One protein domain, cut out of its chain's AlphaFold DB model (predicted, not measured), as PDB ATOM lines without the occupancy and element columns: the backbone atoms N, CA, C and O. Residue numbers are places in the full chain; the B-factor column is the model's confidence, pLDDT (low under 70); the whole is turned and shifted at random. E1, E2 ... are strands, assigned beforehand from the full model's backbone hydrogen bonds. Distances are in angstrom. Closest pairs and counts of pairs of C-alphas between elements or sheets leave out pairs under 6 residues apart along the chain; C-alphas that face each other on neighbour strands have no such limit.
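AT A GLANCE: This is residues 102 to 147 of the 217 residues of the protein "High cysteine protein" of Giardia muris (UniProt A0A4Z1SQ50). What would one see first, going along the printed part from residue 102? Two small two-stranded hairpins, E1 with E2 and then E3 with E4, sit close together with E1 next to E3, while a long loop, residues 118 to 128, leads from the first hairpin to the second. What is it made of, and how large is it? The printed part has 46 residues with no named helix and four named strands in the order E1, E2, E3, E4, and its class is all strand, though under half of the residues, 22 of 46, are in named elements. The strands make two antiparallel sheets, ordered E1 - E2 and E3 - E4. The whole is compact, with a radius of gyration of the C-alphas of 9.4 A and spans of 30 by 23 by 15 A.

IN THESE COORDINATES: Where is the first hairpin? E1 is residues 108 to 111, 9.9 A from first to last C-alpha, and begins with C-alpha 108 at (182.617, 219.060, 118.161). E2 is residues 114 to 117, 10.3 A long. Where is the second? E3 is residues 129 to 135, 16.1 A long, and begins with C-alpha 129 at (177.267, 219.320, 109.776). E4 is residues 138 to 144, 17.3 A long, and ends with C-alpha 144 at (178.614, 218.280, 105.615).

HOW THE PARTS SIT: How do E1 and E2 pair? They form a hairpin of antiparallel neighbours, with 146 degrees between their directions. N 109 and O 116 are within hydrogen-bond range at 2.9 A, as are N 114 and O 111 at 2.9 A. How do E3 and E4 pair? They form a hairpin too, antiparallel at 155 degrees. N 133 and O 140 are within hydrogen-bond range at 2.8 A, and so are N 138 and O 135 at 2.9 A. How do the two hairpins stand to each other? The closest C-alphas of E1 and E3 are those of Phe 109 and Tyr 134, 6.0 A apart, and the centres of these strands are 8.2 A apart. E2 is apart from both E3 and E4, and E1 is apart from E4.

THE WHOLE: Which C-alphas are farthest apart? Those of Ser 113 and Ala 147, at 30.1 A. Is there a cut, and which links are long? The printed part has no cut. The link from E2 to E3, with 11 residues, is long, and the links from E1 to E2 and from E3 to E4, with 2 residues each, are tight. Where is confidence low? The mean pLDDT of the printed part of this model is 90.9, and one printed residue, Ala 147, is under 70.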
ATOM      1  N   PRO A 102     188.859 219.836 119.367       91.44
ATOM      2  CA  PRO A 102     189.925 219.831 118.368       91.44
ATOM      3  C   PRO A 102     189.843 221.048 117.436       91.44
ATOM      4  O   PRO A 102     188.772 221.602 117.215       91.44
ATOM      5  N   THR A 103     190.977 221.474 116.877       87.50
ATOM      6  CA  THR A 103     191.042 222.594 115.914       87.50
ATOM      7  C   THR A 103     191.095 222.139 114.457       87.50
ATOM      8  O   THR A 103     190.922 222.951 113.554       87.50
ATOM      9  N   THR A 104     191.372 220.858 114.231       87.12
ATOM     10  CA  THR A 104     191.509 220.241 112.907       87.12
ATOM     11  C   THR A 104     190.477 219.133 112.802       87.12
ATOM     12  O   THR A 104     190.358 218.349 113.743       87.12
ATOM     13  N   ASP A 105     189.739 219.093 111.690       89.62
ATOM     14  CA  ASP A 105     188.658 218.128 111.433       89.62
ATOM     15  C   ASP A 105     187.704 217.992 112.631       89.62
ATOM     16  O   ASP A 105     187.291 216.901 113.027       89.62
ATOM     17  N   ALA A 106     187.415 219.130 113.268       93.06
ATOM     18  CA  ALA A 106     186.681 219.189 114.517       93.06
ATOM     19  C   ALA A 106     185.222 218.800 114.286       93.06
ATOM     20  O   ALA A 106     184.503 219.480 113.558       93.06
ATOM     21  N   ILE A 107     184.796 217.712 114.925       94.00
ATOM     22  CA  ILE A 107     183.417 217.197 114.890       94.00
ATOM     23  C   ILE A 107     182.571 217.698 116.073       94.00
ATOM     24  O   ILE A 107     181.372 217.425 116.169       94.00
ATOM     25  N   THR A 108     183.205 218.440 116.977       95.69
ATOM     26  CA  THR A 108     182.617 219.060 118.161       95.69
ATOM     27  C   THR A 108     182.982 220.534 118.238       95.69
ATOM     28  O   THR A 108     183.952 220.998 117.638       95.69
ATOM     29  N   PHE A 109     182.226 221.274 119.039       95.44
ATOM     30  CA  PHE A 109     182.555 222.631 119.439       95.44
ATOM     31  C   PHE A 109     182.212 222.857 120.911       95.44
ATOM     32  O   PHE A 109     181.359 222.172 121.476       95.44
ATOM     33  N   VAL A 110     182.882 223.825 121.538       94.00
ATOM     34  CA  VAL A 110     182.602 224.225 122.921       94.00
ATOM     35  C   VAL A 110     181.847 225.545 122.914       94.00
ATOM     36  O   VAL A 110     182.328 226.537 122.369       94.00
ATOM     37  N   LYS A 111     180.683 225.565 123.560       93.06
ATOM     38  CA  LYS A 111     179.868 226.759 123.785       93.06
ATOM     39  C   LYS A 111     179.455 226.790 125.250       93.06
ATOM     40  O   LYS A 111     179.027 225.775 125.784       93.06
ATOM     41  N   ASP A 112     179.629 227.937 125.904       89.94
ATOM     42  CA  ASP A 112     179.297 228.114 127.326       89.94
ATOM     43  C   ASP A 112     179.914 227.022 128.231       89.94
ATOM     44  O   ASP A 112     179.265 226.477 129.120       89.94
ATOM     45  N   SER A 113     181.178 226.656 127.966       87.62
ATOM     46  CA  SER A 113     181.919 225.575 128.650       87.62
ATOM     47  C   SER A 113     181.318 224.169 128.512       87.62
ATOM     48  O   SER A 113     181.736 223.251 129.216       87.62
ATOM     49  N   THR A 114     180.371 223.983 127.592       89.94
ATOM     50  CA  THR A 114     179.750 222.694 127.281       89.94
ATOM     51  C   THR A 114     180.150 222.245 125.880       89.94
ATOM     52  O   THR A 114     180.226 223.049 124.949       89.94
ATOM     53  N   LEU A 115     180.448 220.954 125.737       94.00
ATOM     54  CA  LEU A 115     180.843 220.339 124.475       94.00
ATOM     55  C   LEU A 115     179.609 219.832 123.722       94.00
ATOM     56  O   LEU A 115     178.821 219.071 124.280       94.00
ATOM     57  N   TYR A 116     179.492 220.196 122.450       94.62
ATOM     58  CA  TYR A 116     178.406 219.784 121.561       94.62
ATOM     59  C   TYR A 116     178.958 219.227 120.250       94.62
ATOM     60  O   TYR A 116     180.063 219.581 119.840       94.62
ATOM     61  N   LEU A 117     178.186 218.377 119.569       94.75
ATOM     62  CA  LEU A 117     178.504 217.947 118.203       94.75
ATOM     63  C   LEU A 117     178.212 219.072 117.219       94.75
ATOM     64  O   LEU A 117     177.218 219.779 117.364       94.75
ATOM     65  N   CYS A 118     179.003 219.175 116.152       95.38
ATOM     66  CA  CYS A 118     178.720 220.104 115.055       95.38
ATOM     67  C   CYS A 118     177.314 219.909 114.460       95.38
ATOM     68  O   CYS A 118     176.699 220.876 114.009       95.38
ATOM     69  N   SER A 119     176.795 218.679 114.503       93.38
ATOM     70  CA  SER A 119     175.463 218.300 114.031       93.38
ATOM     71  C   SER A 119     174.313 218.669 114.981       93.38
ATOM     72  O   SER A 119     173.149 218.534 114.599       93.38
ATOM     73  N   ASP A 120     174.599 219.139 116.200       93.62
ATOM     74  CA  ASP A 120     173.585 219.443 117.212       93.62
ATOM     75  C   ASP A 120     172.906 220.794 116.952       93.62
ATOM     76  O   ASP A 120     173.278 221.838 117.497       93.62
ATOM     77  N   ALA A 121     171.866 220.769 116.121       92.31
ATOM     78  CA  ALA A 121     171.072 221.946 115.781       92.31
ATOM     79  C   ALA A 121     170.335 222.575 116.974       92.31
ATOM     80  O   ALA A 121     169.970 223.750 116.916       92.31
ATOM     81  N   THR A 122     170.140 221.834 118.069       92.50
ATOM     82  CA  THR A 122     169.433 222.339 119.256       92.50
ATOM     83  C   THR A 122     170.321 223.280 120.063       92.50
ATOM     84  O   THR A 122     169.839 224.260 120.630       92.50
ATOM     85  N   ASN A 123     171.631 223.019 120.085       92.25
ATOM     86  CA  ASN A 123     172.581 223.742 120.931       92.25
ATOM     87  C   ASN A 123     173.474 224.742 120.173       92.25
ATOM     88  O   ASN A 123     174.335 225.398 120.768       92.25
ATOM     89  N   GLY A 124     173.205 224.966 118.885       91.06
ATOM     90  CA  GLY A 124     173.882 225.969 118.053       91.06
ATOM     91  C   GLY A 124     174.761 225.395 116.945       91.06
ATOM     92  O   GLY A 124     175.384 226.168 116.219       91.06
ATOM     93  N   GLY A 125     174.796 224.071 116.803       93.19
ATOM     94  CA  GLY A 125     175.289 223.402 115.609       93.19
ATOM     95  C   GLY A 125     174.303 223.507 114.444       93.19
ATOM     96  O   GLY A 125     173.332 224.267 114.476       93.19
ATOM     97  N   LYS A 126     174.550 222.731 113.390       93.31
ATOM     98  CA  LYS A 126     173.673 222.643 112.217       93.31
ATOM     99  C   LYS A 126     173.449 221.191 111.843       93.31
ATOM    100  O   LYS A 126     174.409 220.431 111.765       93.31
ATOM    101  N   GLU A 127     172.203 220.826 111.549       91.06
ATOM    102  CA  GLU A 127     171.896 219.485 111.048       91.06
ATOM    103  C   GLU A 127     172.766 219.155 109.830       91.06
ATOM    104  O   GLU A 127     173.041 220.015 108.992       91.06
ATOM    105  N   ASN A 128     173.203 217.900 109.741       89.69
ATOM    106  CA  ASN A 128     174.111 217.406 108.702       89.69
ATOM    107  C   ASN A 128     175.488 218.088 108.661       89.69
ATOM    108  O   ASN A 128     176.206 217.911 107.683       89.69
ATOM    109  N   CYS A 129     175.900 218.825 109.693       93.31
ATOM    110  CA  CYS A 129     177.267 219.320 109.776       93.31
ATOM    111  C   CYS A 129     178.210 218.245 110.331       93.31
ATOM    112  O   CYS A 129     178.020 217.762 111.448       93.31
ATOM    113  N   GLY A 130     179.215 217.864 109.541       91.81
ATOM    114  CA  GLY A 130     180.215 216.863 109.903       91.81
ATOM    115  C   GLY A 130     181.388 217.474 110.651       91.81
ATOM    116  O   GLY A 130     181.744 216.988 111.721       91.81
ATOM    117  N   THR A 131     181.936 218.569 110.124       94.38
ATOM    118  CA  THR A 131     183.017 219.324 110.765       94.38
ATOM    119  C   THR A 131     182.664 220.798 110.876       94.38
ATOM    120  O   THR A 131     181.983 221.357 110.013       94.38
ATOM    121  N   CYS A 132     183.112 221.454 111.942       94.69
ATOM    122  CA  CYS A 132     182.785 222.849 112.200       94.69
ATOM    123  C   CYS A 132     183.927 223.622 112.856       94.69
ATOM    124  O   CYS A 132     184.918 223.079 113.329       94.69
ATOM    125  N   THR A 133     183.784 224.941 112.871       94.88
ATOM    126  CA  THR A 133     184.619 225.856 113.642       94.88
ATOM    127  C   THR A 133     183.715 226.734 114.489       94.88
ATOM    128  O   THR A 133     182.690 227.221 114.013       94.88
ATOM    129  N   TYR A 134     184.106 226.952 115.741       93.00
ATOM    130  CA  TYR A 134     183.411 227.855 116.647       93.00
ATOM    131  C   TYR A 134     184.403 228.852 117.236       93.00
ATOM    132  O   TYR A 134     185.300 228.481 117.992       93.00
ATOM    133  N   ALA A 135     184.268 230.118 116.856       89.44
ATOM    134  CA  ALA A 135     185.157 231.186 117.294       89.44
ATOM    135  C   ALA A 135     184.363 232.472 117.493       89.44
ATOM    136  O   ALA A 135     183.467 232.776 116.712       89.44
ATOM    137  N   SER A 136     184.692 233.239 118.534       88.12
ATOM    138  CA  SER A 136     184.038 234.527 118.817       88.12
ATOM    139  C   SER A 136     182.503 234.436 118.863       88.12
ATOM    140  O   SER A 136     181.812 235.341 118.400       88.12
ATOM    141  N   ASN A 137     181.972 233.336 119.410       85.88
ATOM    142  CA  ASN A 137     180.540 233.010 119.449       85.88
ATOM    143  C   ASN A 137     179.858 232.858 118.077       85.88
ATOM    144  O   ASN A 137     178.637 232.962 117.976       85.88
ATOM    145  N   ALA A 138     180.633 232.599 117.026       91.06
ATOM    146  CA  ALA A 138     180.136 232.299 115.694       91.06
ATOM    147  C   ALA A 138     180.419 230.834 115.344       91.06
ATOM    148  O   ALA A 138     181.557 230.374 115.441       91.06
ATOM    149  N   PHE A 139     179.370 230.124 114.924       94.62
ATOM    150  CA  PHE A 139     179.439 228.756 114.418       94.62
ATOM    151  C   PHE A 139     179.532 228.756 112.890       94.62
ATOM    152  O   PHE A 139     178.686 229.345 112.214       94.62
ATOM    153  N   THR A 140     180.498 228.020 112.352       95.31
ATOM    154  CA  THR A 140     180.670 227.803 110.913       95.31
ATOM    155  C   THR A 140     180.761 226.311 110.640       95.31
ATOM    156  O   THR A 140     181.599 225.633 111.226       95.31
ATOM    157  N   CYS A 141     179.923 225.801 109.736       95.12
ATOM    158  CA  CYS A 141     180.053 224.432 109.246       95.12
ATOM    159  C   CYS A 141     181.076 224.389 108.108       95.12
ATOM    160  O   CYS A 141     180.936 225.146 107.148       95.12
ATOM    161  N   SER A 142     182.081 223.528 108.225       93.56
ATOM    162  CA  SER A 142     183.165 223.399 107.247       93.56
ATOM    163  C   SER A 142     182.880 222.290 106.238       93.56
ATOM    164  O   SER A 142     183.073 222.490 105.042       93.56
ATOM    165  N   GLU A 143     182.372 221.146 106.699       91.75
ATOM    166  CA  GLU A 143     181.994 220.019 105.843       91.75
ATOM    167  C   GLU A 143     180.670 219.417 106.298       91.75
ATOM    168  O   GLU A 143     180.376 219.338 107.494       91.75
ATOM    169  N   CYS A 144     179.867 218.970 105.335       91.25
ATOM    170  CA  CYS A 144     178.614 218.280 105.615       91.25
ATOM    171  C   CYS A 144     178.853 216.775 105.778       91.25
ATOM    172  O   CYS A 144     179.698 216.192 105.101       91.25
ATOM    173  N   LEU A 145     178.065 216.137 106.641       86.38
ATOM    174  CA  LEU A 145     177.912 214.689 106.652       86.38
ATOM    175  C   LEU A 145     177.336 214.273 105.302       86.38
ATOM    176  O   LEU A 145     176.264 214.745 104.917       86.38
ATOM    177  N   GLU A 146     178.041 213.414 104.565       72.38
ATOM    178  CA  GLU A 146     177.460 212.841 103.358       72.38
ATOM    179  C   GLU A 146     176.193 212.078 103.744       72.38
ATOM    180  O   GLU A 146     176.202 211.232 104.643       72.38
ATOM    181  N   ALA A 147     175.089 212.381 103.064       56.12
ATOM    182  CA  ALA A 147     173.891 211.577 103.182       56.12
ATOM    183  C   ALA A 147     174.247 210.169 102.701       56.12
ATOM    184  O   ALA A 147     174.516 209.964 101.515       56.12
TER     185      ALA A 147